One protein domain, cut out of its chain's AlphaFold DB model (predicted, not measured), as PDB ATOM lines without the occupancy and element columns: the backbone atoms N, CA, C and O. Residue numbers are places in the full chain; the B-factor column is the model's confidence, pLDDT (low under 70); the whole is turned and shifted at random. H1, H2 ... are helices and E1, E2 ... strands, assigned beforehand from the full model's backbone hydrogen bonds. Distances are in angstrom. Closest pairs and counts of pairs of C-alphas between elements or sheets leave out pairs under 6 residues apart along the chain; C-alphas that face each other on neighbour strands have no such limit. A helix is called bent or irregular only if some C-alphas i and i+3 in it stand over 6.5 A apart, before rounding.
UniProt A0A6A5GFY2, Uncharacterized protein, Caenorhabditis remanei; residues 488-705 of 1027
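Overview. This is residues 488 to 705 of the 1027 residues of an uncharacterized protein of Caenorhabditis remanei (UniProt A0A6A5GFY2). Two lobes sit side by side. In the first, helix H2 packs on one face of a small sheet, E1 E2 E3, with H1 and H3 beside H2; in the second, crossed helices H5 to H8 form a cluster, and a second small sheet, E4 E5 E6, covers H8. H4 lies between the lobes, and residues 491 to 496 stick out. The 218 printed residues hold ten named helices and six strands, in the order H1 H2 H3 E1 E2 E3 H4 H5 H6 H7 H8 H9 E4 E5 H10 E6; both sheets, in the orders E1 E2 E3 and E4 E5 E6, are antiparallel, and the class is mostly helix. The whole is compact, with a radius of gyration of the C-alphas of 19.4 A and spans of 54 by 45 by 37 A.

Along the chain. H1, residues 496 to 509, begins at C-alpha 496 (160.251, 196.887, 215.432) and is 20.2 A long. H2 is 519 to 530, H3 536 to 544, E1 551 to 553, E2 559 to 564, E3 567 to 569 and H4 578 to 584. H5, 588 to 603, is 23.0 A long; H6 is 610 to 618. H7, 626 to 642, is 24.4 A long, kinked by 39 degrees near residue 636 and irregular, with C-alphas 638 and 641 7.5 A apart. H8 is 648 to 657, H9 664 to 670, E4 674 to 678, E5 684 to 689, H10 691 to 697 and E6 702 to 704, ending at C-alpha 704 (183.789, 182.218, 181.055).

Arrangement. H1 touches H2 at a steep tilt of 48 degrees; the closest C-alphas, of Val 505 and Ala 529, are 6.0 A apart. H2 and H3 form a helical hairpin, closest at the C-alphas of Leu 520 and Ile 538, 7.3 A. E1 E2 E3 is a meander, each strand the antiparallel neighbour of the one before, with N 552 to O 561 at 3.0 A and N 564 to O 567 at 2.8 A. H2 is on this sheet at a height of 9.6 A, making two layers, helix over sheet. H4 only grazes it and only just touches H7, with 3 pairs of C-alphas within 8 A, the closest Phe 582 and Leu 642, 6.8 A. H5 touches H8 about perpendicular, at 88 degrees, closest at the C-alphas of Ser 601 and Met 654, 5.3 A. H6 touches H7, closest at the C-alphas of Ile 614 and Ile 629, 6.7 A. H8 is on the sheet E4 E5 E6, height 9.9 A, again two layers; H9 only grazes that sheet. E4 and E5, a hairpin, have N 677 to O 686 at 2.8 A; E5 and E6 have N 703 to O 687 at 2.8 A. H10 touches no helix. Every O i to N i+4 pair is within hydrogen-bond range in the helices other than H7, which has 9 of 13.

Size, cuts and confidence. The C-alphas farthest apart, of Asp 488 and Glu 680, are 60.3 A apart. The printed part has no cut and no long link. Its mean pLDDT is 73.7; 65 residues are under 70, among them 488 to 500, 571 to 585 and 691 to 700.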
ATOM      1  N   ASP A 488     171.207 194.543 227.458       42.16
ATOM      2  CA  ASP A 488     171.734 195.634 226.622       42.16
ATOM      3  C   ASP A 488     172.575 195.204 225.408       42.16
ATOM      4  O   ASP A 488     172.611 195.920 224.407       42.16
ATOM      5  N   GLU A 489     173.218 194.033 225.428       43.94
ATOM      6  CA  GLU A 489     173.975 193.525 224.275       43.94
ATOM      7  C   GLU A 489     173.123 193.315 223.007       43.94
ATOM      8  O   GLU A 489     173.645 193.388 221.892       43.94
ATOM      9  N   TYR A 490     171.809 193.120 223.149       41.72
ATOM     10  CA  TYR A 490     170.868 192.974 222.032       41.72
ATOM     11  C   TYR A 490     170.286 194.320 221.542       41.72
ATOM     12  O   TYR A 490     169.607 194.359 220.511       41.72
ATOM     13  N   SER A 491     170.576 195.439 222.220       42.28
ATOM     14  CA  SER A 491     170.011 196.777 221.941       42.28
ATOM     15  C   SER A 491     170.289 197.323 220.533       42.28
ATOM     16  O   SER A 491     169.560 198.182 220.048       42.28
ATOM     17  N   LYS A 492     171.297 196.808 219.818       43.41
ATOM     18  CA  LYS A 492     171.575 197.201 218.421       43.41
ATOM     19  C   LYS A 492     170.615 196.597 217.392       43.41
ATOM     20  O   LYS A 492     170.663 196.993 216.229       43.41
ATOM     21  N   LEU A 493     169.751 195.663 217.795       40.50
ATOM     22  CA  LEU A 493     168.772 195.017 216.916       40.50
ATOM     23  C   LEU A 493     167.327 195.498 217.135       40.50
ATOM     24  O   LEU A 493     166.489 195.216 216.281       40.50
ATOM     25  N   THR A 494     167.024 196.269 218.192       41.56
ATOM     26  CA  THR A 494     165.668 196.626 218.697       41.56
ATOM     27  C   THR A 494     164.810 197.543 217.804       41.56
ATOM     28  O   THR A 494     163.877 198.210 218.251       41.56
ATOM     29  N   THR A 495     165.029 197.505 216.495       49.22
ATOM     30  CA  THR A 495     164.015 197.879 215.506       49.22
ATOM     31  C   THR A 495     162.729 197.049 215.704       49.22
ATOM     32  O   THR A 495     162.789 195.875 216.084       49.22
ATOM     33  N   LYS A 496     161.547 197.614 215.391       52.12
ATOM     34  CA  LYS A 496     160.251 196.887 215.432       52.12
ATOM     35  C   LYS A 496     160.299 195.483 214.778       52.12
ATOM     36  O   LYS A 496     159.747 194.556 215.378       52.12
ATOM     37  N   PRO A 497     160.964 195.276 213.616       51.81
ATOM     38  CA  PRO A 497     161.205 193.951 213.042       51.81
ATOM     39  C   PRO A 497     161.786 192.898 213.997       51.81
ATOM     40  O   PRO A 497     161.321 191.764 213.967       51.81
ATOM     41  N   PHE A 498     162.756 193.238 214.853       60.16
ATOM     42  CA  PHE A 498     163.410 192.257 215.730       60.16
ATOM     43  C   PHE A 498     162.511 191.817 216.886       60.16
ATOM     44  O   PHE A 498     162.419 190.625 217.164       60.16
ATOM     45  N   ILE A 499     161.770 192.745 217.500       63.22
ATOM     46  CA  ILE A 499     160.772 192.396 218.525       63.22
ATOM     47  C   ILE A 499     159.655 191.547 217.895       63.22
ATOM     48  O   ILE A 499     159.285 190.512 218.439       63.22
ATOM     49  N   SER A 500     159.174 191.917 216.703       65.00
ATOM     50  CA  SER A 500     158.191 191.120 215.953       65.00
ATOM     51  C   SER A 500     158.702 189.703 215.636       65.00
ATOM     52  O   SER A 500     157.968 188.728 215.798       65.00
ATOM     53  N   PHE A 501     159.975 189.580 215.253       74.44
ATOM     54  CA  PHE A 501     160.663 188.311 215.014       74.44
ATOM     55  C   PHE A 501     160.807 187.470 216.296       74.44
ATOM     56  O   PHE A 501     160.476 186.286 216.265       74.44
ATOM     57  N   LEU A 502     161.186 188.063 217.433       71.75
ATOM     58  CA  LEU A 502     161.259 187.373 218.727       71.75
ATOM     59  C   LEU A 502     159.891 186.878 219.212       71.75
ATOM     60  O   LEU A 502     159.754 185.703 219.552       71.75
ATOM     61  N   THR A 503     158.857 187.721 219.167       73.00
ATOM     62  CA  THR A 503     157.480 187.324 219.512       73.00
ATOM     63  C   THR A 503     156.979 186.198 218.603       73.00
ATOM     64  O   THR A 503     156.303 185.275 219.055       73.00
ATOM     65  N   ARG A 504     157.346 186.223 217.314       78.00
ATOM     66  CA  ARG A 504     157.037 185.156 216.351       78.00
ATOM     67  C   ARG A 504     157.771 183.850 216.676       78.00
ATOM     68  O   ARG A 504     157.130 182.804 216.663       78.00
ATOM     69  N   VAL A 505     159.063 183.897 217.003       80.50
ATOM     70  CA  VAL A 505     159.852 182.731 217.447       80.50
ATOM     71  C   VAL A 505     159.239 182.116 218.709       80.50
ATOM     72  O   VAL A 505     158.940 180.923 218.714       80.50
ATOM     73  N   PHE A 506     158.944 182.926 219.730       77.88
ATOM     74  CA  PHE A 506     158.295 182.476 220.966       77.88
ATOM     75  C   PHE A 506     156.939 181.792 220.712       77.88
ATOM     76  O   PHE A 506     156.697 180.683 221.193       77.88
ATOM     77  N   ASN A 507     156.076 182.397 219.889       77.50
ATOM     78  CA  ASN A 507     154.770 181.823 219.553       77.50
ATOM     79  C   ASN A 507     154.874 180.473 218.814       77.50
ATOM     80  O   ASN A 507     154.037 179.599 219.031       77.50
ATOM     81  N   LEU A 508     155.906 180.272 217.985       79.50
ATOM     82  CA  LEU A 508     156.164 179.004 217.288       79.50
ATOM     83  C   LEU A 508     156.753 177.917 218.213       79.50
ATOM     84  O   LEU A 508     156.504 176.726 218.010       79.50
ATOM     85  N   LEU A 509     157.488 178.314 219.258       78.56
ATOM     86  CA  LEU A 509     157.958 177.414 220.321       78.56
ATOM     87  C   LEU A 509     156.829 176.976 221.267       78.56
ATOM     88  O   LEU A 509     156.884 175.872 221.810       78.56
ATOM     89  N   ARG A 510     155.783 177.797 221.449       75.06
ATOM     90  CA  ARG A 510     154.703 177.584 222.438       75.06
ATOM     91  C   ARG A 510     153.982 176.233 222.323       75.06
ATOM     92  O   ARG A 510     153.499 175.714 223.330       75.06
ATOM     93  N   ASN A 511     153.938 175.665 221.116       66.69
ATOM     94  CA  ASN A 511     153.314 174.370 220.814       66.69
ATOM     95  C   ASN A 511     154.286 173.175 220.946       66.69
ATOM     96  O   ASN A 511     153.866 172.031 220.830       66.69
ATOM     97  N   GLY A 512     155.580 173.421 221.183       64.31
ATOM     98  CA  GLY A 512     156.641 172.411 221.271       64.31
ATOM     99  C   GLY A 512     157.160 172.157 222.688       64.31
ATOM    100  O   GLY A 512     158.310 171.764 222.833       64.31
ATOM    101  N   ARG A 513     156.365 172.395 223.744       67.12
ATOM    102  CA  ARG A 513     156.849 172.405 225.148       67.12
ATOM    103  C   ARG A 513     157.581 171.131 225.586       67.12
ATOM    104  O   ARG A 513     158.491 171.215 226.399       67.12
ATOM    105  N   GLN A 514     157.192 169.967 225.060       66.81
ATOM    106  CA  GLN A 514     157.816 168.672 225.375       66.81
ATOM    107  C   GLN A 514     158.853 168.219 224.326       66.81
ATOM    108  O   GLN A 514     159.450 167.155 224.472       66.81
ATOM    109  N   HIS A 515     159.092 169.013 223.276       77.00
ATOM    110  CA  HIS A 515     160.055 168.684 222.223       77.00
ATOM    111  C   HIS A 515     161.497 168.987 222.643       77.00
ATOM    112  O   HIS A 515     161.774 169.976 223.328       77.00
ATOM    113  N   LYS A 516     162.438 168.155 222.185       79.00
ATOM    114  CA  LYS A 516     163.876 168.348 222.402       79.00
ATOM    115  C   LYS A 516     164.507 169.001 221.172       79.00
ATOM    116  O   LYS A 516     164.979 168.318 220.267       79.00
ATOM    117  N   PHE A 517     164.540 170.329 221.179       76.38
ATOM    118  CA  PHE A 517     165.140 171.148 220.126       76.38
ATOM    119  C   PHE A 517     166.642 170.871 219.964       76.38
ATOM    120  O   PHE A 517     167.457 171.291 220.787       76.38
ATOM    121  N   VAL A 518     167.014 170.186 218.881       80.69
ATOM    122  CA  VAL A 518     168.413 170.109 218.430       80.69
ATOM    123  C   VAL A 518     168.825 171.414 217.747       80.69
ATOM    124  O   VAL A 518     167.979 172.187 217.309       80.69
ATOM    125  N   ASP A 519     170.126 171.667 217.629       76.31
ATOM    126  CA  ASP A 519     170.645 172.906 217.034       76.31
ATOM    127  C   ASP A 519     170.120 173.166 215.604       76.31
ATOM    128  O   ASP A 519     169.714 174.281 215.271       76.31
ATOM    129  N   LEU A 520     169.995 172.104 214.801       79.94
ATOM    130  CA  LEU A 520     169.371 172.141 213.477       79.94
ATOM    131  C   LEU A 520     167.917 172.653 213.516       79.94
ATOM    132  O   LEU A 520     167.541 173.489 212.695       79.94
ATOM    133  N   ASP A 521     167.116 172.227 214.502       82.81
ATOM    134  CA  ASP A 521     165.729 172.683 214.680       82.81
ATOM    135  C   ASP A 521     165.672 174.179 215.020       82.81
ATOM    136  O   ASP A 521     164.804 174.899 214.520       82.81
ATOM    137  N   LYS A 522     166.613 174.662 215.845       83.56
ATOM    138  CA  LYS A 522     166.724 176.079 216.225       83.56
ATOM    139  C   LYS A 522     167.156 176.943 215.038       83.56
ATOM    140  O   LYS A 522     166.560 177.991 214.797       83.56
ATOM    141  N   ARG A 523     168.138 176.495 214.247       81.81
ATOM    142  CA  ARG A 523     168.533 177.174 213.001       81.81
ATOM    143  C   ARG A 523     167.368 177.223 212.011       81.81
ATOM    144  O   ARG A 523     167.067 178.286 211.481       81.81
ATOM    145  N   ILE A 524     166.636 176.128 211.828       81.31
ATOM    146  CA  ILE A 524     165.439 176.079 210.972       81.31
ATOM    147  C   ILE A 524     164.334 177.037 211.451       81.31
ATOM    148  O   ILE A 524     163.741 177.744 210.631       81.31
ATOM    149  N   LEU A 525     164.107 177.129 212.765       82.44
ATOM    150  CA  LEU A 525     163.172 178.080 213.369       82.44
ATOM    151  C   LEU A 525     163.511 179.537 213.023       82.44
ATOM    152  O   LEU A 525     162.606 180.301 212.690       82.44
ATOM    153  N   ILE A 526     164.796 179.907 213.047       80.44
ATOM    154  CA  ILE A 526     165.279 181.248 212.680       80.44
ATOM    155  C   ILE A 526     164.880 181.582 211.236       80.44
ATOM    156  O   ILE A 526     164.176 182.569 211.012       80.44
ATOM    157  N   TYR A 527     165.241 180.738 210.265       77.88
ATOM    158  CA  TYR A 527     164.942 180.986 208.845       77.88
ATOM    159  C   TYR A 527     163.429 181.028 208.557       77.88
ATOM    160  O   TYR A 527     162.958 181.924 207.847       77.88
ATOM    161  N   PHE A 528     162.639 180.130 209.164       79.44
ATOM    162  CA  PHE A 528     161.172 180.132 209.051       79.44
ATOM    163  C   PHE A 528     160.534 181.391 209.669       79.44
ATOM    164  O   PHE A 528     159.587 181.972 209.120       79.44
ATOM    165  N   ALA A 529     161.045 181.848 210.814       77.50
ATOM    166  CA  ALA A 529     160.518 183.027 211.483       77.50
ATOM    167  C   ALA A 529     160.942 184.342 210.795       77.50
ATOM    168  O   ALA A 529     160.148 185.280 210.798       77.50
ATOM    169  N   GLN A 530     162.097 184.390 210.120       74.94
ATOM    170  CA  GLN A 530     162.531 185.530 209.294       74.94
ATOM    171  C   GLN A 530     161.936 185.549 207.869       74.94
ATOM    172  O   GLN A 530     162.151 186.516 207.143       74.94
ATOM    173  N   TYR A 531     161.203 184.506 207.447       72.12
ATOM    174  CA  TYR A 531     160.779 184.289 206.050       72.12
ATOM    175  C   TYR A 531     161.943 184.304 205.031       72.12
ATOM    176  O   TYR A 531     161.763 184.719 203.881       72.12
ATOM    177  N   GLN A 532     163.134 183.854 205.434       68.75
ATOM    178  CA  GLN A 532     164.313 183.802 204.565       68.75
ATOM    179  C   GLN A 532     164.438 182.454 203.833       68.75
ATOM    180  O   GLN A 532     163.904 181.444 204.307       68.75
ATOM    181  N   PRO A 533     165.101 182.414 202.658       67.38
ATOM    182  CA  PRO A 533     165.473 181.155 202.018       67.38
ATOM    183  C   PRO A 533     166.447 180.395 202.916       67.38
ATOM    184  O   PRO A 533     167.310 181.010 203.541       67.38
ATOM    185  N   LEU A 534     166.317 179.070 202.993       69.19
ATOM    186  CA  LEU A 534     167.248 178.262 203.779       69.19
ATOM    187  C   LEU A 534     168.672 178.370 203.224       69.19
ATOM    188  O   LEU A 534     168.883 178.313 202.013       69.19
ATOM    189  N   HIS A 535     169.652 178.466 204.121       71.62
ATOM    190  CA  HIS A 535     171.057 178.431 203.735       71.62
ATOM    191  C   HIS A 535     171.476 177.027 203.273       71.62
ATOM    192  O   HIS A 535     171.073 176.022 203.865       71.62
ATOM    193  N   GLU A 536     172.326 176.958 202.246       62.94
ATOM    194  CA  GLU A 536     172.678 175.708 201.554       62.94
ATOM    195  C   GLU A 536     173.315 174.673 202.503       62.94
ATOM    196  O   GLU A 536     173.036 173.479 202.388       62.94
ATOM    197  N   SER A 537     174.072 175.121 203.515       66.38
ATOM    198  CA  SER A 537     174.653 174.243 204.546       66.38
ATOM    199  C   SER A 537     173.617 173.584 205.465       66.38
ATOM    200  O   SER A 537     173.789 172.429 205.840       66.38
ATOM    201  N   ILE A 538     172.515 174.269 205.793       71.81
ATOM    202  CA  ILE A 538     171.436 173.700 206.618       71.81
ATOM    203  C   ILE A 538     170.690 172.622 205.826       71.81
ATOM    204  O   ILE A 538     170.265 171.616 206.391       71.81
ATOM    205  N   ILE A 539     170.560 172.796 204.507       68.38
ATOM    206  CA  ILE A 539     169.937 171.775 203.663       68.38
ATOM    207  C   ILE A 539     170.885 170.589 203.452       68.38
ATOM    208  O   ILE A 539     170.424 169.454 203.511       68.38
ATOM    209  N   ALA A 540     172.195 170.816 203.301       64.44
ATOM    210  CA  ALA A 540     173.189 169.739 203.317       64.44
ATOM    211  C   ALA A 540     173.110 168.903 204.612       64.44
ATOM    212  O   ALA A 540     173.099 167.678 204.542       64.44
ATOM    213  N   GLU A 541     172.946 169.550 205.771       72.62
ATOM    214  CA  GLU A 541     172.782 168.883 207.071       72.62
ATOM    215  C   GLU A 541     171.445 168.122 207.197       72.62
ATOM    216  O   GLU A 541     171.404 167.006 207.715       72.62
ATOM    217  N   LEU A 542     170.343 168.669 206.665       70.88
ATOM    218  CA  LEU A 542     169.055 167.962 206.560       70.88
ATOM    219  C   LEU A 542     169.124 166.740 205.627       70.88
ATOM    220  O   LEU A 542     168.450 165.742 205.875       70.88
ATOM    221  N   ILE A 543     169.936 166.799 204.565       64.62
ATOM    222  CA  ILE A 543     170.190 165.661 203.671       64.62
ATOM    223  C   ILE A 543     171.031 164.600 204.396       64.62
ATOM    224  O   ILE A 543     170.642 163.435 204.411       64.62
ATOM    225  N   SER A 544     172.144 164.990 205.032       62.78
ATOM    226  CA  SER A 544     173.070 164.065 205.707       62.78
ATOM    227  C   SER A 544     172.511 163.445 206.993       62.78
ATOM    228  O   SER A 544     173.081 162.488 207.507       62.78
ATOM    229  N   THR A 545     171.410 163.978 207.525       64.81
ATOM    230  CA  THR A 545     170.662 163.401 208.659       64.81
ATOM    231  C   THR A 545     169.419 162.606 208.225       64.81
ATOM    232  O   THR A 545     168.626 162.209 209.071       64.81
ATOM    233  N   GLU A 546     169.234 162.381 206.916       67.06
ATOM    234  CA  GLU A 546     168.065 161.740 206.278       67.06
ATOM    235  C   GLU A 546     166.710 162.459 206.474       67.06
ATOM    236  O   GLU A 546     165.668 161.991 206.004       67.06
ATOM    237  N   ARG A 547     166.703 163.650 207.083       68.31
ATOM    238  CA  ARG A 547     165.510 164.422 207.479       68.31
ATOM    239  C   ARG A 547     164.842 165.175 206.322       68.31
ATOM    240  O   ARG A 547     164.432 166.324 206.455       68.31
ATOM    241  N   ILE A 548     164.729 164.543 205.156       64.19
ATOM    242  CA  ILE A 548     164.331 165.221 203.913       64.19
ATOM    243  C   ILE A 548     162.818 165.212 203.638       64.19
ATOM    244  O   ILE A 548     162.301 166.132 203.010       64.19
ATOM    245  N   ASP A 549     162.075 164.223 204.150       63.69
ATOM    246  CA  ASP A 549     160.598 164.212 204.097       63.69
ATOM    247  C   ASP A 549     159.950 165.070 205.214       63.69
ATOM    248  O   ASP A 549     158.757 165.405 205.114       63.69
ATOM    249  N   ASP A 550     160.741 165.470 206.226       71.31
ATOM    250  CA  ASP A 550     160.357 166.350 207.344       71.31
ATOM    251  C   ASP A 550     160.007 167.775 206.882       71.31
ATOM    252  O   ASP A 550     159.207 168.434 207.545       71.31
ATOM    253  N   PHE A 551     160.560 168.260 205.759       76.00
ATOM    254  CA  PHE A 551     160.379 169.646 205.305       76.00
ATOM    255  C   PHE A 551     159.811 169.804 203.887       76.00
ATOM    256  O   PHE A 551     159.756 168.870 203.080       76.00
ATOM    257  N   GLU A 552     159.317 171.013 203.604       73.69
ATOM    258  CA  GLU A 552     158.793 171.450 202.303       73.69
ATOM    259  C   GLU A 552     159.183 172.915 202.049       73.69
ATOM    260  O   GLU A 552     159.147 173.727 202.979       73.69
ATOM    261  N   LEU A 553     159.534 173.257 200.802       72.00
ATOM    262  CA  LEU A 553     160.035 174.580 200.400       72.00
ATOM    263  C   LEU A 553     159.143 175.238 199.339       72.00
ATOM    264  O   LEU A 553     158.661 174.581 198.415       72.00
ATOM    265  N   ASP A 554     158.983 176.560 199.407       64.31
ATOM    266  CA  ASP A 554     158.401 177.318 198.297       64.31
ATOM    267  C   ASP A 554     159.382 177.513 197.125       64.31
ATOM    268  O   ASP A 554     160.535 177.078 197.141       64.31
ATOM    269  N   TRP A 555     158.911 178.175 196.066       54.75
ATOM    270  CA  TRP A 555     159.703 178.430 194.859       54.75
ATOM    271  C   TRP A 555     160.825 179.462 195.062       54.75
ATOM    272  O   TRP A 555     161.598 179.695 194.135       54.75
ATOM    273  N   GLN A 556     160.936 180.054 196.255       57.91
ATOM    274  CA  GLN A 556     162.051 180.899 196.676       57.91
ATOM    275  C   GLN A 556     163.023 180.168 197.620       57.91
ATOM    276  O   GLN A 556     163.957 180.798 198.105       57.91
ATOM    277  N   GLY A 557     162.828 178.871 197.897       62.78
ATOM    278  CA  GLY A 557     163.678 178.097 198.813       62.78
ATOM    279  C   GLY A 557     163.381 178.340 200.298       62.78
ATOM    280  O   GLY A 557     164.202 178.014 201.156       62.78
ATOM    281  N   ARG A 558     162.224 178.930 200.628       74.31
ATOM    282  CA  ARG A 558     161.817 179.232 202.008       74.31
ATOM    283  C   ARG A 558     160.979 178.097 202.573       74.31
ATOM    284  O   ARG A 558     160.154 177.524 201.863       74.31
ATOM    285  N   ILE A 559     161.146 177.805 203.858       74.50
ATOM    286  CA  ILE A 559     160.420 176.725 204.535       74.50
ATOM    287  C   ILE A 559     158.920 177.043 204.575       74.50
ATOM    288  O   ILE A 559     158.501 178.008 205.211       74.50
ATOM    289  N   THR A 560     158.106 176.206 203.929       74.12
ATOM    290  CA  THR A 560     156.639 176.227 204.074       74.12
ATOM    291  C   THR A 560     156.157 175.301 205.181       74.12
ATOM    292  O   THR A 560     155.121 175.565 205.785       74.12
ATOM    293  N   TYR A 561     156.906 174.228 205.447       81.12
ATOM    294  CA  TYR A 561     156.609 173.260 206.498       81.12
ATOM    295  C   TYR A 561     157.894 172.590 207.002       81.12
ATOM    296  O   TYR A 561     158.797 172.333 206.205       81.12
ATOM    297  N   TYR A 562     157.946 172.284 208.299       84.31
ATOM    298  CA  TYR A 562     158.963 171.444 208.940       84.31
ATOM    299  C   TYR A 562     158.330 170.580 210.037       84.31
ATOM    300  O   TYR A 562     157.382 171.015 210.695       84.31
ATOM    301  N   GLN A 563     158.870 169.388 210.275       82.12
ATOM    302  CA  GLN A 563     158.529 168.524 211.401       82.12
ATOM    303  C   GLN A 563     159.803 168.042 212.105       82.12
ATOM    304  O   GLN A 563     160.782 167.689 211.459       82.12
ATOM    305  N   SER A 564     159.777 168.002 213.436       83.06
ATOM    306  CA  SER A 564     160.810 167.383 214.264       83.06
ATOM    307  C   SER A 564     160.144 166.586 215.373       83.06
ATOM    308  O   SER A 564     159.578 167.159 216.304       83.06
ATOM    309  N   GLY A 565     160.121 165.258 215.228       77.75
ATOM    310  CA  GLY A 565     159.315 164.389 216.087       77.75
ATOM    311  C   GLY A 565     157.837 164.794 216.049       77.75
ATOM    312  O   GLY A 565     157.186 164.702 215.005       77.75
ATOM    313  N   GLU A 566     157.315 165.268 217.180       72.50
ATOM    314  CA  GLU A 566     155.944 165.782 217.294       72.50
ATOM    315  C   GLU A 566     155.821 167.287 216.998       72.50
ATOM    316  O   GLU A 566     154.749 167.740 216.592       72.50
ATOM    317  N   TRP A 567     156.902 168.065 217.139       83.38
ATOM    318  CA  TRP A 567     156.888 169.506 216.869       83.38
ATOM    319  C   TRP A 567     156.835 169.798 215.367       83.38
ATOM    320  O   TRP A 567     157.387 169.060 214.546       83.38
ATOM    321  N   ARG A 568     156.134 170.873 214.987       82.00
ATOM    322  CA  ARG A 568     155.871 171.247 213.591       82.00
ATOM    323  C   ARG A 568     155.886 172.762 213.411       82.00
ATOM    324  O   ARG A 568     155.372 173.492 214.255       82.00
ATOM    325  N   LEU A 569     156.408 173.210 212.272       80.56
ATOM    326  CA  LEU A 569     156.304 174.581 211.772       80.56
ATOM    327  C   LEU A 569     155.491 174.588 210.477       80.56
ATOM    328  O   LEU A 569     155.781 173.801 209.579       80.56
ATOM    329  N   GLY A 570     154.527 175.504 210.366       73.56
ATOM    330  CA  GLY A 570     153.691 175.682 209.173       73.56
ATOM    331  C   GLY A 570     152.702 174.540 208.892       73.56
ATOM    332  O   GLY A 570     152.709 173.493 209.540       73.56
ATOM    333  N   GLU A 571     151.833 174.740 207.899       64.94
ATOM    334  CA  GLU A 571     150.924 173.699 207.404       64.94
ATOM    335  C   GLU A 571     151.589 172.857 206.301       64.94
ATOM    336  O   GLU A 571     152.094 173.393 205.311       64.94
ATOM    337  N   LYS A 572     151.514 171.523 206.414       60.66
ATOM    338  CA  LYS A 572     152.001 170.604 205.371       60.66
ATOM    339  C   LYS A 572     151.212 170.806 204.079       60.66
ATOM    340  O   LYS A 572     149.976 170.744 204.073       60.66
ATOM    341  N   SER A 573     151.897 171.050 202.964       58.12
ATOM    342  CA  SER A 573     151.215 171.501 201.760       58.12
ATOM    343  C   SER A 573     150.554 170.331 201.020       58.12
ATOM    344  O   SER A 573     151.182 169.361 200.614       58.12
ATOM    345  N   ASN A 574     149.250 170.445 200.749       47.09
ATOM    346  CA  ASN A 574     148.524 169.492 199.890       47.09
ATOM    347  C   ASN A 574     148.879 169.643 198.386       47.09
ATOM    348  O   ASN A 574     148.152 169.179 197.505       47.09
ATOM    349  N   VAL A 575     149.980 170.327 198.076       45.66
ATOM    350  CA  VAL A 575     150.541 170.482 196.735       45.66
ATOM    351  C   VAL A 575     151.780 169.603 196.688       45.66
ATOM    352  O   VAL A 575     152.736 169.874 197.400       45.66
ATOM    353  N   HIS A 576     151.805 168.576 195.836       44.34
ATOM    354  CA  HIS A 576     153.066 167.880 195.565       44.34
ATOM    355  C   HIS A 576     154.031 168.866 194.888       44.34
ATOM    356  O   HIS A 576     153.875 169.196 193.710       44.34
ATOM    357  N   GLN A 577     154.981 169.383 195.665       54.06
ATOM    358  CA  GLN A 577     155.998 170.327 195.213       54.06
ATOM    359  C   GLN A 577     157.012 169.614 194.310       54.06
ATOM    360  O   GLN A 577     157.378 168.468 194.574       54.06
ATOM    361  N   SER A 578     157.527 170.302 193.286       51.94
ATOM    362  CA  SER A 578     158.553 169.748 192.383       51.94
ATOM    363  C   SER A 578     159.809 169.287 193.130       51.94
ATOM    364  O   SER A 578     160.407 168.290 192.750       51.94
ATOM    365  N   PHE A 579     160.145 169.965 194.233       57.19
ATOM    366  CA  PHE A 579     161.177 169.577 195.198       57.19
ATOM    367  C   PHE A 579     160.961 168.158 195.747       57.19
ATOM    368  O   PHE A 579     161.855 167.321 195.688       57.19
ATOM    369  N   LYS A 580     159.745 167.859 196.221       55.78
ATOM    370  CA  LYS A 580     159.400 166.569 196.839       55.78
ATOM    371  C   LYS A 580     159.289 165.429 195.819       55.78
ATOM    372  O   LYS A 580     159.447 164.276 196.198       55.78
ATOM    373  N   PHE A 581     159.054 165.740 194.541       58.81
ATOM    374  CA  PHE A 581     159.263 164.787 193.445       58.81
ATOM    375  C   PHE A 581     160.757 164.570 193.189       58.81
ATOM    376  O   PHE A 581     161.232 163.455 193.355       58.81
ATOM    377  N   PHE A 582     161.521 165.633 192.910       65.44
ATOM    378  CA  PHE A 582     162.960 165.552 192.639       65.44
ATOM    379  C   PHE A 582     163.740 164.764 193.708       65.44
ATOM    380  O   PHE A 582     164.578 163.939 193.361       65.44
ATOM    381  N   TRP A 583     163.431 164.946 194.994       64.81
ATOM    382  CA  TRP A 583     164.082 164.204 196.080       64.81
ATOM    383  C   TRP A 583     163.598 162.763 196.281       64.81
ATOM    384  O   TRP A 583     164.355 161.941 196.793       64.81
ATOM    385  N   LYS A 584     162.373 162.429 195.860       64.25
ATOM    386  CA  LYS A 584     161.906 161.031 195.791       64.25
ATOM    387  C   LYS A 584     162.444 160.307 194.556       64.25
ATOM    388  O   LYS A 584     162.636 159.098 194.603       64.25
ATOM    389  N   ASP A 585     162.768 161.068 193.514       65.25
ATOM    390  CA  ASP A 585     163.345 160.613 192.249       65.25
ATOM    391  C   ASP A 585     164.897 160.725 192.218       65.25
ATOM    392  O   ASP A 585     165.505 160.640 191.141       65.25
ATOM    393  N   THR A 586     165.552 160.933 193.374       71.31
ATOM    394  CA  THR A 586     167.017 160.855 193.561       71.31
ATOM    395  C   THR A 586     167.391 159.795 194.601       71.31
ATOM    396  O   THR A 586     166.853 159.754 195.711       71.31
ATOM    397  N   THR A 587     168.346 158.938 194.235       78.38
ATOM    398  CA  THR A 587     168.965 157.936 195.119       78.38
ATOM    399  C   THR A 587     169.836 158.613 196.186       78.38
ATOM    400  O   THR A 587     170.274 159.741 195.952       78.38
ATOM    401  N   PRO A 588     170.153 157.956 197.324       74.50
ATOM    402  CA  PRO A 588     171.094 158.482 198.324       74.50
ATOM    403  C   PRO A 588     172.425 158.949 197.713       74.50
ATOM    404  O   PRO A 588     172.853 160.075 197.958       74.50
ATOM    405  N   LEU A 589     172.990 158.154 196.799       77.00
ATOM    406  CA  LEU A 589     174.229 158.468 196.081       77.00
ATOM    407  C   LEU A 589     174.108 159.728 195.196       77.00
ATOM    408  O   LEU A 589     175.019 160.553 195.180       77.00
ATOM    409  N   GLN A 590     172.961 159.965 194.539       80.88
ATOM    410  CA  GLN A 590     172.696 161.246 193.857       80.88
ATOM    411  C   GLN A 590     172.644 162.438 194.834       80.88
ATOM    412  O   GLN A 590     172.922 163.563 194.419       80.88
ATOM    413  N   ARG A 591     172.304 162.232 196.116       78.31
ATOM    414  CA  ARG A 591     172.267 163.302 197.135       78.31
ATOM    415  C   ARG A 591     173.666 163.670 197.622       78.31
ATOM    416  O   ARG A 591     173.967 164.852 197.756       78.31
ATOM    417  N   GLU A 592     174.529 162.681 197.817       78.25
ATOM    418  CA  GLU A 592     175.943 162.903 198.144       78.25
ATOM    419  C   GLU A 592     176.690 163.553 196.967       78.25
ATOM    420  O   GLU A 592     177.413 164.530 197.162       78.25
ATOM    421  N   LEU A 593     176.434 163.104 195.731       82.31
ATOM    422  CA  LEU A 593     176.958 163.743 194.517       82.31
ATOM    423  C   LEU A 593     176.477 165.196 194.363       82.31
ATOM    424  O   LEU A 593     177.261 166.052 193.967       82.31
ATOM    425  N   LEU A 594     175.223 165.509 194.714       83.19
ATOM    426  CA  LEU A 594     174.719 166.891 194.774       83.19
ATOM    427  C   LEU A 594     175.505 167.759 195.766       83.19
ATOM    428  O   LEU A 594     175.843 168.896 195.435       83.19
ATOM    429  N   ILE A 595     175.796 167.233 196.960       79.69
ATOM    430  CA  ILE A 595     176.556 167.947 197.996       79.69
ATOM    431  C   ILE A 595     177.990 168.205 197.522       79.69
ATOM    432  O   ILE A 595     178.444 169.349 197.586       79.69
ATOM    433  N   LEU A 596     178.670 167.187 196.979       83.31
ATOM    434  CA  LEU A 596     180.022 167.344 196.436       83.31
ATOM    435  C   LEU A 596     180.056 168.345 195.274       83.31
ATOM    436  O   LEU A 596     180.925 169.210 195.245       83.31
ATOM    437  N   LEU A 597     179.117 168.261 194.325       85.38
ATOM    438  CA  LEU A 597     179.067 169.188 193.192       85.38
ATOM    439  C   LEU A 597     178.842 170.635 193.642       85.38
ATOM    440  O   LEU A 597     179.494 171.534 193.113       85.38
ATOM    441  N   ALA A 598     177.963 170.871 194.622       82.44
ATOM    442  CA  ALA A 598     177.742 172.204 195.176       82.44
ATOM    443  C   ALA A 598     179.029 172.764 195.807       82.44
ATOM    444  O   ALA A 598     179.463 173.859 195.445       82.44
ATOM    445  N   ASP A 599     179.682 171.977 196.663       80.88
ATOM    446  CA  ASP A 599     180.936 172.329 197.330       80.88
ATOM    447  C   ASP A 599     182.088 172.570 196.332       80.88
ATOM    448  O   ASP A 599     182.675 173.656 196.319       80.88
ATOM    449  N   LEU A 600     182.349 171.637 195.407       81.62
ATOM    450  CA  LEU A 600     183.335 171.816 194.332       81.62
ATOM    451  C   LEU A 600     183.049 173.067 193.492       81.62
ATOM    452  O   LEU A 600     183.980 173.806 193.178       81.62
ATOM    453  N   SER A 601     181.779 173.348 193.181       83.31
ATOM    454  CA  SER A 601     181.392 174.543 192.420       83.31
ATOM    455  C   SER A 601     181.574 175.853 193.196       83.31
ATOM    456  O   SER A 601     181.676 176.910 192.577       83.31
ATOM    457  N   SER A 602     181.654 175.794 194.531       77.00
ATOM    458  CA  SER A 602     182.016 176.930 195.387       77.00
ATOM    459  C   SER A 602     183.536 177.130 195.483       77.00
ATOM    460  O   SER A 602     184.000 178.267 195.561       77.00
ATOM    461  N   ARG A 603     184.308 176.031 195.435       74.12
ATOM    462  CA  ARG A 603     185.774 176.012 195.584       74.12
ATOM    463  C   ARG A 603     186.551 176.149 194.267       74.12
ATOM    464  O   ARG A 603     187.724 176.515 194.315       74.12
ATOM    465  N   ARG A 604     185.945 175.864 193.106       70.81
ATOM    466  CA  ARG A 604     186.568 175.980 191.771       70.81
ATOM    467  C   ARG A 604     185.726 176.829 190.816       70.81
ATOM    468  O   ARG A 604     184.506 176.705 190.767       70.81
ATOM    469  N   SER A 605     186.405 177.646 190.012       67.62
ATOM    470  CA  SER A 605     185.837 178.400 188.884       67.62
ATOM    471  C   SER A 605     186.101 177.750 187.519       67.62
ATOM    472  O   SER A 605     185.513 178.178 186.528       67.62
ATOM    473  N   SER A 606     186.977 176.743 187.451       74.38
ATOM    474  CA  SER A 606     187.314 176.003 186.231       74.38
ATOM    475  C   SER A 606     186.306 174.892 185.920       74.38
ATOM    476  O   SER A 606     185.595 174.409 186.796       74.38
ATOM    477  N   ILE A 607     186.258 174.474 184.656       83.56
ATOM    478  CA  ILE A 607     185.508 173.289 184.207       83.56
ATOM    479  C   ILE A 607     186.163 172.015 184.765       83.56
ATOM    480  O   ILE A 607     187.371 171.987 184.987       83.56
ATOM    481  N   MET A 608     185.359 170.970 184.969       82.12
ATOM    482  CA  MET A 608     185.770 169.657 185.459       82.12
ATOM    483  C   MET A 608     185.169 168.545 184.582       82.12
ATOM    484  O   MET A 608     184.008 168.622 184.165       82.12
ATOM    485  N   SER A 609     185.953 167.507 184.295       81.62
ATOM    486  CA  SER A 609     185.502 166.281 183.622       81.62
ATOM    487  C   SER A 609     184.648 165.393 184.542       81.62
ATOM    488  O   SER A 609     184.676 165.532 185.764       81.62
ATOM    489  N   LEU A 610     183.882 164.445 183.980       81.00
ATOM    490  CA  LEU A 610     183.148 163.469 184.805       81.00
ATOM    491  C   LEU A 610     184.104 162.555 185.591       81.00
ATOM    492  O   LEU A 610     183.768 162.147 186.696       81.00
ATOM    493  N   GLU A 611     185.280 162.271 185.034       80.62
ATOM    494  CA  GLU A 611     186.341 161.477 185.662       80.62
ATOM    495  C   GLU A 611     186.882 162.188 186.914       80.62
ATOM    496  O   GLU A 611     186.839 161.621 188.000       80.62
ATOM    497  N   GLU A 612     187.233 163.476 186.823       83.56
ATOM    498  CA  GLU A 612     187.650 164.269 187.992       83.56
ATOM    499  C   GLU A 612     186.553 164.404 189.067       83.56
ATOM    500  O   GLU A 612     186.871 164.426 190.256       83.56
ATOM    501  N   VAL A 613     185.267 164.488 188.691       83.50
ATOM    502  CA  VAL A 613     184.159 164.485 189.674       83.50
ATOM    503  C   VAL A 613     184.120 163.160 190.443       83.50
ATOM    504  O   VAL A 613     183.864 163.161 191.648       83.50
ATOM    505  N   ILE A 614     184.374 162.040 189.763       84.38
ATOM    506  CA  ILE A 614     184.403 160.702 190.367       84.38
ATOM    507  C   ILE A 614     185.643 160.543 191.256       84.38
ATOM    508  O   ILE A 614     185.498 160.087 192.389       84.38
ATOM    509  N   ASP A 615     186.814 161.013 190.824       83.00
ATOM    510  CA  ASP A 615     188.039 161.029 191.637       83.00
ATOM    511  C   ASP A 615     187.865 161.848 192.929       83.00
ATOM    512  O   ASP A 615     188.277 161.415 194.007       83.00
ATOM    513  N   GLU A 616     187.250 163.037 192.865       83.62
ATOM    514  CA  GLU A 616     186.939 163.823 194.071       83.62
ATOM    515  C   GLU A 616     185.883 163.138 194.963       83.62
ATOM    516  O   GLU A 616     185.907 163.328 196.180       83.62
ATOM    517  N   PHE A 617     184.994 162.308 194.400       82.44
ATOM    518  CA  PHE A 617     184.011 161.534 195.167       82.44
ATOM    519  C   PHE A 617     184.629 160.300 195.845       82.44
ATOM    520  O   PHE A 617     184.365 160.065 197.027       82.44
ATOM    521  N   GLN A 618     185.505 159.553 195.160       80.38
ATOM    522  CA  GLN A 618     186.228 158.406 195.733       80.38
ATOM    523  C   GLN A 618     187.033 158.786 196.983       80.38
ATOM    524  O   GLN A 618     187.087 158.014 197.940       80.38
ATOM    525  N   LYS A 619     187.628 159.989 197.012       80.31
ATOM    526  CA  LYS A 619     188.377 160.512 198.175       80.31
ATOM    527  C   LYS A 619     187.530 160.621 199.449       80.31
ATOM    528  O   LYS A 619     188.095 160.694 200.536       80.31
ATOM    529  N   ILE A 620     186.203 160.662 199.310       74.00
ATOM    530  CA  ILE A 620     185.234 160.707 200.410       74.00
ATOM    531  C   ILE A 620     184.616 159.316 200.633       74.00
ATOM    532  O   ILE A 620     184.485 158.887 201.776       74.00
ATOM    533  N   ASN A 621     184.290 158.597 199.551       68.69
ATOM    534  CA  ASN A 621     183.583 157.313 199.561       68.69
ATOM    535  C   ASN A 621     184.331 156.240 198.745       68.69
ATOM    536  O   ASN A 621     184.007 155.984 197.585       68.69
ATOM    537  N   ALA A 622     185.311 155.577 199.364       69.00
ATOM    538  CA  ALA A 622     186.188 154.609 198.689       69.00
ATOM    539  C   ALA A 622     185.528 153.256 198.325       69.00
ATOM    540  O   ALA A 622     186.068 152.516 197.505       69.00
ATOM    541  N   ASP A 623     184.375 152.918 198.915       70.50
ATOM    542  CA  ASP A 623     183.733 151.596 198.774       70.50
ATOM    543  C   ASP A 623     182.746 151.488 197.585       70.50
ATOM    544  O   ASP A 623     182.114 150.445 197.389       70.50
ATOM    545  N   ILE A 624     182.578 152.548 196.782       78.44
ATOM    546  CA  ILE A 624     181.596 152.609 195.685       78.44
ATOM    547  C   ILE A 624     182.312 152.587 194.330       78.44
ATOM    548  O   ILE A 624     183.149 153.433 194.043       78.44
ATOM    549  N   SER A 625     181.958 151.636 193.459       81.56
ATOM    550  CA  SER A 625     182.601 151.489 192.145       81.56
ATOM    551  C   SER A 625     182.209 152.588 191.149       81.56
ATOM    552  O   SER A 625     181.019 152.884 191.002       81.56
ATOM    553  N   ASP A 626     183.173 153.056 190.354       79.06
ATOM    554  CA  ASP A 626     183.032 154.158 189.385       79.06
ATOM    555  C   ASP A 626     181.861 154.007 188.422       79.06
ATOM    556  O   ASP A 626     181.132 154.960 188.178       79.06
ATOM    557  N   ASN A 627     181.610 152.791 187.928       76.88
ATOM    558  CA  ASN A 627     180.488 152.512 187.030       76.88
ATOM    559  C   ASN A 627     179.120 152.862 187.647       76.88
ATOM    560  O   ASN A 627     178.190 153.190 186.915       76.88
ATOM    561  N   ILE A 628     178.985 152.801 188.975       81.00
ATOM    562  CA  ILE A 628     177.766 153.208 189.687       81.00
ATOM    563  C   ILE A 628     177.763 154.732 189.864       81.00
ATOM    564  O   ILE A 628     176.769 155.372 189.525       81.00
ATOM    565  N   ILE A 629     178.878 155.321 190.314       82.44
ATOM    566  CA  ILE A 629     179.009 156.777 190.511       82.44
ATOM    567  C   ILE A 629     178.733 157.523 189.192       82.44
ATOM    568  O   ILE A 629     177.930 158.452 189.166       82.44
ATOM    569  N   PHE A 630     179.316 157.066 188.082       81.88
ATOM    570  CA  PHE A 630     179.151 157.608 186.731       81.88
ATOM    571  C   PHE A 630     177.699 157.555 186.234       81.88
ATOM    572  O   PHE A 630     177.194 158.537 185.689       81.88
ATOM    573  N   GLN A 631     176.996 156.435 186.445       80.56
ATOM    574  CA  GLN A 631     175.589 156.296 186.043       80.56
ATOM    575  C   GLN A 631     174.669 157.188 186.886       80.56
ATOM    576  O   GLN A 631     173.798 157.869 186.342       80.56
ATOM    577  N   GLU A 632     174.882 157.251 188.201       84.06
ATOM    578  CA  GLU A 632     174.117 158.135 189.083       84.06
ATOM    579  C   GLU A 632     174.396 159.619 188.790       84.06
ATOM    580  O   GLU A 632     173.461 160.421 188.750       84.06
ATOM    581  N   LEU A 633     175.647 159.974 188.473       85.25
ATOM    582  CA  LEU A 633     176.049 161.308 188.032       85.25
ATOM    583  C   LEU A 633     175.364 161.694 186.712       85.25
ATOM    584  O   LEU A 633     174.713 162.736 186.654       85.25
ATOM    585  N   ILE A 634     175.409 160.850 185.674       83.62
ATOM    586  CA  ILE A 634     174.718 161.109 184.394       83.62
ATOM    587  C   ILE A 634     173.202 161.255 184.581       83.62
ATOM    588  O   ILE A 634     172.588 162.125 183.959       83.62
ATOM    589  N   ASN A 635     172.588 160.469 185.470       82.62
ATOM    590  CA  ASN A 635     171.166 160.598 185.800       82.62
ATOM    591  C   ASN A 635     170.837 161.879 186.596       82.62
ATOM    592  O   ASN A 635     169.691 162.341 186.573       82.62
ATOM    593  N   LEU A 636     171.823 162.466 187.279       84.75
ATOM    594  CA  LEU A 636     171.704 163.700 188.053       84.75
ATOM    595  C   LEU A 636     171.929 164.967 187.209       84.75
ATOM    596  O   LEU A 636     171.151 165.915 187.340       84.75
ATOM    597  N   LEU A 637     172.946 164.998 186.339       85.06
ATOM    598  CA  LEU A 637     173.381 166.206 185.613       85.06
ATOM    599  C   LEU A 637     172.237 166.966 184.892       85.06
ATOM    600  O   LEU A 637     172.101 168.177 185.100       85.06
ATOM    601  N   PRO A 638     171.322 166.319 184.131       81.75
ATOM    602  CA  PRO A 638     170.194 167.010 183.495       81.75
ATOM    603  C   PRO A 638     169.197 167.617 184.494       81.75
ATOM    604  O   PRO A 638     168.456 168.546 184.152       81.75
ATOM    605  N   LYS A 639     169.150 167.090 185.724       83.19
ATOM    606  CA  LYS A 639     168.212 167.484 186.779       83.19
ATOM    607  C   LYS A 639     168.739 168.609 187.682       83.19
ATOM    608  O   LYS A 639     167.937 169.135 188.442       83.19
ATOM    609  N   LEU A 640     170.006 169.039 187.593       83.38
ATOM    610  CA  LEU A 640     170.605 170.052 188.498       83.38
ATOM    611  C   LEU A 640     169.801 171.366 188.611       83.38
ATOM    612  O   LEU A 640     169.773 172.008 189.656       83.38
ATOM    613  N   HIS A 641     169.078 171.759 187.560       78.81
ATOM    614  CA  HIS A 641     168.184 172.921 187.594       78.81
ATOM    615  C   HIS A 641     166.964 172.756 188.533       78.81
ATOM    616  O   HIS A 641     166.438 173.757 189.022       78.81
ATOM    617  N   LEU A 642     166.541 171.513 188.809       76.81
ATOM    618  CA  LEU A 642     165.421 171.110 189.680       76.81
ATOM    619  C   LEU A 642     165.815 170.959 191.159       76.81
ATOM    620  O   LEU A 642     165.039 170.405 191.936       76.81
ATOM    621  N   ALA A 643     166.990 171.459 191.544       73.94
ATOM    622  CA  ALA A 643     167.544 171.400 192.891       73.94
ATOM    623  C   ALA A 643     167.400 172.750 193.643       73.94
ATOM    624  O   ALA A 643     168.414 173.398 193.913       73.94
ATOM    625  N   PRO A 644     166.181 173.246 193.963       64.75
ATOM    626  CA  PRO A 644     165.976 174.592 194.506       64.75
ATOM    627  C   PRO A 644     166.439 174.758 195.961       64.75
ATOM    628  O   PRO A 644     166.328 175.859 196.490       64.75
ATOM    629  N   GLN A 645     166.967 173.706 196.602       63.66
ATOM    630  CA  GLN A 645     167.779 173.856 197.811       63.66
ATOM    631  C   GLN A 645     169.046 174.685 197.571       63.66
ATOM    632  O   GLN A 645     169.527 175.346 198.483       63.66
ATOM    633  N   TYR A 646     169.580 174.642 196.352       72.00
ATOM    634  CA  TYR A 646     170.729 175.435 195.957       72.00
ATOM    635  C   TYR A 646     170.240 176.701 195.253       72.00
ATOM    636  O   TYR A 646     169.321 176.681 194.417       72.00
ATOM    637  N   SER A 647     170.869 177.820 195.594       73.88
ATOM    638  CA  SER A 647     170.615 179.128 195.007       73.88
ATOM    639  C   SER A 647     170.749 179.092 193.483       73.88
ATOM    640  O   SER A 647     171.372 178.201 192.898       73.88
ATOM    641  N   VAL A 648     170.164 180.084 192.807       79.19
ATOM    642  CA  VAL A 648     170.332 180.239 191.351       79.19
ATOM    643  C   VAL A 648     171.825 180.312 190.998       79.19
ATOM    644  O   VAL A 648     172.250 179.681 190.034       79.19
ATOM    645  N   LYS A 649     172.624 180.989 191.834       83.06
ATOM    646  CA  LYS A 649     174.080 181.091 191.708       83.06
ATOM    647  C   LYS A 649     174.761 179.714 191.764       83.06
ATOM    648  O   LYS A 649     175.388 179.325 190.781       83.06
ATOM    649  N   THR A 650     174.587 178.947 192.844       82.62
ATOM    650  CA  THR A 650     175.240 177.632 192.997       82.62
ATOM    651  C   THR A 650     174.745 176.624 191.952       82.62
ATOM    652  O   THR A 650     175.549 175.884 191.391       82.62
ATOM    653  N   ARG A 651     173.454 176.640 191.570       86.56
ATOM    654  CA  ARG A 651     172.945 175.821 190.445       86.56
ATOM    655  C   ARG A 651     173.617 176.160 189.112       86.56
ATOM    656  O   ARG A 651     173.921 175.248 188.348       86.56
ATOM    657  N   VAL A 652     173.874 177.439 188.828       86.56
ATOM    658  CA  VAL A 652     174.633 177.855 187.633       86.56
ATOM    659  C   VAL A 652     176.092 177.412 187.724       86.56
ATOM    660  O   VAL A 652     176.606 176.872 186.747       86.56
ATOM    661  N   GLN A 653     176.737 177.577 188.883       85.06
ATOM    662  CA  GLN A 653     178.118 177.137 189.097       85.06
ATOM    663  C   GLN A 653     178.259 175.616 188.913       85.06
ATOM    664  O   GLN A 653     179.134 175.195 188.167       85.06
ATOM    665  N   MET A 654     177.362 174.789 189.464       87.62
ATOM    666  CA  MET A 654     177.353 173.333 189.236       87.62
ATOM    667  C   MET A 654     177.167 172.950 187.758       87.62
ATOM    668  O   MET A 654     177.850 172.055 187.255       87.62
ATOM    669  N   ILE A 655     176.254 173.618 187.042       87.75
ATOM    670  CA  ILE A 655     176.000 173.356 185.614       87.75
ATOM    671  C   ILE A 655     177.196 173.782 184.747       87.75
ATOM    672  O   ILE A 655     177.495 173.111 183.760       87.75
ATOM    673  N   PHE A 656     177.902 174.855 185.119       85.94
ATOM    674  CA  PHE A 656     179.130 175.290 184.451       85.94
ATOM    675  C   PHE A 656     180.328 174.385 184.775       85.94
ATOM    676  O   PHE A 656     181.027 173.982 183.850       85.94
ATOM    677  N   LEU A 657     180.529 174.010 186.044       86.00
ATOM    678  CA  LEU A 657     181.584 173.095 186.501       86.00
ATOM    679  C   LEU A 657     181.535 171.779 185.707       86.00
ATOM    680  O   LEU A 657     182.519 171.383 185.095       86.00
ATOM    681  N   THR A 658     180.353 171.162 185.652       85.44
ATOM    682  CA  THR A 658     180.099 169.874 184.974       85.44
ATOM    683  C   THR A 658     179.842 169.993 183.469       85.44
ATOM    684  O   THR A 658     179.625 168.985 182.798       85.44
ATOM    685  N   GLN A 659     179.788 171.219 182.935       86.12
ATOM    686  CA  GLN A 659     179.407 171.519 181.548       86.12
ATOM    687  C   GLN A 659     178.130 170.786 181.086       86.12
ATOM    688  O   GLN A 659     178.038 170.265 179.969       86.12
ATOM    689  N   SER A 660     177.131 170.774 181.971       83.31
ATOM    690  CA  SER A 660     175.831 170.133 181.772       83.31
ATOM    691  C   SER A 660     174.949 170.887 180.771       83.31
ATOM    692  O   SER A 660     174.943 172.118 180.711       83.31
ATOM    693  N   ASN A 661     174.134 170.148 180.013       80.94
ATOM    694  CA  ASN A 661     173.218 170.724 179.022       80.94
ATOM    695  C   ASN A 661     172.098 171.531 179.706       80.94
ATOM    696  O   ASN A 661     171.223 170.970 180.373       80.94
ATOM    697  N   LEU A 662     172.078 172.849 179.501       81.38
ATOM    698  CA  LEU A 662     171.156 173.752 180.185       81.38
ATOM    699  C   LEU A 662     169.694 173.532 179.754       81.38
ATOM    700  O   LEU A 662     169.344 173.526 178.565       81.38
ATOM    701  N   ASN A 663     168.804 173.390 180.740       83.12
ATOM    702  CA  ASN A 663     167.373 173.229 180.497       83.12
ATOM    703  C   ASN A 663     166.764 174.509 179.891       83.12
ATOM    704  O   ASN A 663     166.988 175.608 180.393       83.12
ATOM    705  N   LYS A 664     165.925 174.371 178.854       77.19
ATOM    706  CA  LYS A 664     165.283 175.504 178.156       77.19
ATOM    707  C   LYS A 664     164.439 176.413 179.062       77.19
ATOM    708  O   LYS A 664     164.356 177.606 178.793       77.19
ATOM    709  N   GLN A 665     163.795 175.864 180.092       76.19
ATOM    710  CA  GLN A 665     163.007 176.643 181.052       76.19
ATOM    711  C   GLN A 665     163.918 177.395 182.024       76.19
ATOM    712  O   GLN A 665     163.668 178.564 182.296       76.19
ATOM    713  N   PHE A 666     165.003 176.754 182.474       80.06
ATOM    714  CA  PHE A 666     165.983 177.381 183.360       80.06
ATOM    715  C   PHE A 666     166.824 178.440 182.629       80.06
ATOM    716  O   PHE A 666     167.079 179.487 183.205       80.06
ATOM    717  N   LYS A 667     167.140 178.279 181.332       80.94
ATOM    718  CA  LYS A 667     167.717 179.378 180.529       80.94
ATOM    719  C   LYS A 667     166.833 180.633 180.586       80.94
ATOM    720  O   LYS A 667     167.307 181.670 181.023       80.94
ATOM    721  N   ALA A 668     165.536 180.507 180.302       79.56
ATOM    722  CA  ALA A 668     164.583 181.621 180.389       79.56
ATOM    723  C   ALA A 668     164.305 182.124 181.832       79.56
ATOM    724  O   ALA A 668     163.542 183.073 182.032       79.56
ATOM    725  N   GLU A 669     164.885 181.484 182.851       81.62
ATOM    726  CA  GLU A 669     164.975 181.989 184.222       81.62
ATOM    727  C   GLU A 669     166.266 182.800 184.413       81.62
ATOM    728  O   GLU A 669     166.197 183.922 184.907       81.62
ATOM    729  N   LEU A 670     167.403 182.281 183.938       82.94
ATOM    730  CA  LEU A 670     168.727 182.913 183.972       82.94
ATOM    731  C   LEU A 670     168.854 184.160 183.089       82.94
ATOM    732  O   LEU A 670     169.516 185.108 183.501       82.94
ATOM    733  N   ASP A 671     168.159 184.211 181.951       79.00
ATOM    734  CA  ASP A 671     168.104 185.377 181.051       79.00
ATOM    735  C   ASP A 671     167.493 186.634 181.734       79.00
ATOM    736  O   ASP A 671     167.525 187.726 181.174       79.00
ATOM    737  N   LYS A 672     166.931 186.501 182.950       81.00
ATOM    738  CA  LYS A 672     166.482 187.619 183.807       81.00
ATOM    739  C   LYS A 672     167.581 188.155 184.727       81.00
ATOM    740  O   LYS A 672     167.488 189.291 185.179       81.00
ATOM    741  N   TYR A 673     168.565 187.317 185.055       76.81
ATOM    742  CA  TYR A 673     169.614 187.595 186.039       76.81
ATOM    743  C   TYR A 673     170.916 188.099 185.397       76.81
ATOM    744  O   TYR A 673     171.819 188.561 186.093       76.81
ATOM    745  N   GLY A 674     171.053 188.005 184.074       81.44
ATOM    746  CA  GLY A 674     172.270 188.405 183.378       81.44
ATOM    747  C   GLY A 674     172.291 188.007 181.908       81.44
ATOM    748  O   GLY A 674     171.345 187.414 181.390       81.44
ATOM    749  N   LYS A 675     173.405 188.314 181.238       83.50
ATOM    750  CA  LYS A 675     173.664 187.849 179.873       83.50
ATOM    751  C   LYS A 675     174.199 186.417 179.910       83.50
ATOM    752  O   LYS A 675     175.164 186.133 180.618       83.50
ATOM    753  N   LEU A 676     173.579 185.539 179.123       85.88
ATOM    754  CA  LEU A 676     173.853 184.105 179.087       85.88
ATOM    755  C   LEU A 676     174.117 183.617 177.654       85.88
ATOM    756  O   LEU A 676     173.186 183.374 176.877       85.88
ATOM    757  N   ASP A 677     175.388 183.392 177.340       83.50
ATOM    758  CA  ASP A 677     175.844 182.825 176.073       83.50
ATOM    759  C   ASP A 677     176.079 181.306 176.243       83.50
ATOM    760  O   ASP A 677     176.655 180.838 177.233       83.50
ATOM    761  N   CYS A 678     175.595 180.504 175.292       82.94
ATOM    762  CA  CYS A 678     175.669 179.038 175.331       82.94
ATOM    763  C   CYS A 678     176.127 178.488 173.979       82.94
ATOM    764  O   CYS A 678     175.835 179.100 172.952       82.94
ATOM    765  N   ASP A 679     176.770 177.321 173.977       80.19
ATOM    766  CA  ASP A 679     177.100 176.608 172.737       80.19
ATOM    767  C   ASP A 679     175.885 175.863 172.149       80.19
ATOM    768  O   ASP A 679     174.782 175.866 172.707       80.19
ATOM    769  N   GLU A 680     176.082 175.212 171.001       74.25
ATOM    770  CA  GLU A 680     175.037 174.473 170.279       74.25
ATOM    771  C   GLU A 680     174.458 173.301 171.100       74.25
ATOM    772  O   GLU A 680     173.264 172.993 171.010       74.25
ATOM    773  N   CYS A 681     175.268 172.717 171.992       73.44
ATOM    774  CA  CYS A 681     174.853 171.698 172.961       73.44
ATOM    775  C   CYS A 681     174.044 172.278 174.143       73.44
ATOM    776  O   CYS A 681     173.435 171.531 174.913       73.44
ATOM    777  N   ARG A 682     173.964 173.612 174.252       77.31
ATOM    778  CA  ARG A 682     173.415 174.399 175.373       77.31
ATOM    779  C   ARG A 682     174.229 174.304 176.658       77.31
ATOM    780  O   ARG A 682     173.670 174.476 177.741       77.31
ATOM    781  N   LYS A 683     175.530 174.055 176.568       84.38
ATOM    782  CA  LYS A 683     176.439 174.200 177.707       84.38
ATOM    783  C   LYS A 683     176.764 175.684 177.899       84.38
ATOM    784  O   LYS A 683     176.694 176.469 176.949       84.38
ATOM    785  N   ILE A 684     177.073 176.096 179.127       84.50
ATOM    786  CA  ILE A 684     177.329 177.509 179.442       84.50
ATOM    787  C   ILE A 684     178.735 177.885 178.955       84.50
ATOM    788  O   ILE A 684     179.728 177.344 179.441       84.50
ATOM    789  N   VAL A 685     178.803 178.825 178.006       82.44
ATOM    790  CA  VAL A 685     180.060 179.383 177.474       82.44
ATOM    791  C   VAL A 685     180.419 180.664 178.215       82.44
ATOM    792  O   VAL A 685     181.568 180.846 178.606       82.44
ATOM    793  N   LYS A 686     179.433 181.533 178.453       82.75
ATOM    794  CA  LYS A 686     179.600 182.737 179.266       82.75
ATOM    795  C   LYS A 686     178.319 183.058 180.027       82.75
ATOM    796  O   LYS A 686     177.229 183.002 179.462       82.75
ATOM    797  N   PHE A 687     178.449 183.428 181.293       84.38
ATOM    798  CA  PHE A 687     177.355 183.988 182.084       84.38
ATOM    799  C   PHE A 687     177.867 185.180 182.885       84.38
ATOM    800  O   PHE A 687     178.845 185.044 183.613       84.38
ATOM    801  N   VAL A 688     177.219 186.337 182.746       82.00
ATOM    802  CA  VAL A 688     177.560 187.560 183.486       82.00
ATOM    803  C   VAL A 688     176.281 188.174 184.043       82.00
ATOM    804  O   VAL A 688     175.399 188.563 183.276       82.00
ATOM    805  N   THR A 689     176.183 188.258 185.369       85.00
ATOM    806  CA  THR A 689     175.055 188.895 186.069       85.00
ATOM    807  C   THR A 689     174.895 190.367 185.703       85.00
ATOM    808  O   THR A 689     175.889 191.076 185.569       85.00
ATOM    809  N   SER A 690     173.653 190.842 185.598       77.75
ATOM    810  CA  SER A 690     173.345 192.260 185.374       77.75
ATOM    811  C   SER A 690     173.537 193.112 186.635       77.75
ATOM    812  O   SER A 690     173.359 192.626 187.754       77.75
ATOM    813  N   ASP A 691     173.795 194.412 186.467       63.66
ATOM    814  CA  ASP A 691     173.868 195.368 187.586       63.66
ATOM    815  C   ASP A 691     172.567 195.406 188.398       63.66
ATOM    816  O   ASP A 691     172.580 195.572 189.615       63.66
ATOM    817  N   ASP A 692     171.424 195.191 187.747       66.38
ATOM    818  CA  ASP A 692     170.131 195.101 188.427       66.38
ATOM    819  C   ASP A 692     169.981 193.809 189.240       66.38
ATOM    820  O   ASP A 692     169.233 193.791 190.215       66.38
ATOM    821  N   THR A 693     170.723 192.747 188.920       62.97
ATOM    822  CA  THR A 693     170.812 191.547 189.769       62.97
ATOM    823  C   THR A 693     171.692 191.803 190.985       62.97
ATOM    824  O   THR A 693     171.320 191.408 192.090       62.97
ATOM    825  N   LEU A 694     172.785 192.553 190.826       47.09
ATOM    826  CA  LEU A 694     173.583 193.012 191.962       47.09
ATOM    827  C   LEU A 694     172.742 193.892 192.908       47.09
ATOM    828  O   LEU A 694     172.718 193.631 194.108       47.09
ATOM    829  N   LYS A 695     171.968 194.851 192.375       51.50
ATOM    830  CA  LYS A 695     171.074 195.732 193.158       51.50
ATOM    831  C   LYS A 695     169.906 194.992 193.830       51.50
ATOM    832  O   LYS A 695     169.638 195.226 195.002       51.50
ATOM    833  N   ASN A 696     169.186 194.134 193.098       55.59
ATOM    834  CA  ASN A 696     167.922 193.539 193.574       55.59
ATOM    835  C   ASN A 696     168.080 192.168 194.251       55.59
ATOM    836  O   ASN A 696     167.173 191.724 194.957       55.59
ATOM    837  N   HIS A 697     169.192 191.468 194.010       52.78
ATOM    838  CA  HIS A 697     169.418 190.108 194.507       52.78
ATOM    839  C   HIS A 697     170.734 189.941 195.276       52.78
ATOM    840  O   HIS A 697     170.923 188.894 195.891       52.78
ATOM    841  N   ASN A 698     171.594 190.965 195.316       59.91
ATOM    842  CA  ASN A 698     172.797 191.022 196.154       59.91
ATOM    843  C   ASN A 698     173.800 189.873 195.911       59.91
ATOM    844  O   ASN A 698     174.496 189.425 196.822       59.91
ATOM    845  N   TRP A 699     173.881 189.390 194.667       68.50
ATOM    846  CA  TRP A 699     174.943 188.498 194.202       68.50
ATOM    847  C   TRP A 699     175.378 188.873 192.788       68.50
ATOM    848  O   TRP A 699     174.578 189.333 191.974       68.50
ATOM    849  N   SER A 700     176.649 188.623 192.492       68.94
ATOM    850  CA  SER A 700     177.199 188.641 191.142       68.94
ATOM    851  C   SER A 700     177.846 187.296 190.809       68.94
ATOM    852  O   SER A 700     178.200 186.504 191.692       68.94
ATOM    853  N   LEU A 701     177.957 187.019 189.512       77.75
ATOM    854  CA  LEU A 701     178.646 185.857 188.969       77.75
ATOM    855  C   LEU A 701     179.124 186.195 187.555       77.75
ATOM    856  O   LEU A 701     178.331 186.618 186.714       77.75
ATOM    857  N   SER A 702     180.415 185.986 187.309       81.12
ATOM    858  CA  SER A 702     181.013 186.003 185.978       81.12
ATOM    859  C   SER A 702     181.660 184.645 185.741       81.12
ATOM    860  O   SER A 702     182.496 184.212 186.533       81.12
ATOM    861  N   LEU A 703     181.234 183.957 184.687       81.81
ATOM    862  CA  LEU A 703     181.749 182.661 184.254       81.81
ATOM    863  C   LEU A 703     182.083 182.744 182.771       81.81
ATOM    864  O   LEU A 703     181.297 183.276 181.986       81.81
ATOM    865  N   HIS A 704     183.240 182.211 182.404       81.06
ATOM    866  CA  HIS A 704     183.789 182.218 181.055       81.06
ATOM    867  C   HIS A 704     184.439 180.852 180.803       81.06
ATOM    868  O   HIS A 704     185.265 180.417 181.600       81.06
ATOM    869  N   ARG A 705     184.073 180.169 179.713       77.69
ATOM    870  CA  ARG A 705     184.827 179.025 179.189       77.69
ATOM    871  C   ARG A 705     186.020 179.572 178.407       77.69
ATOM    872  O   ARG A 705     185.817 180.210 177.374       77.69
TER     873      ARG A 705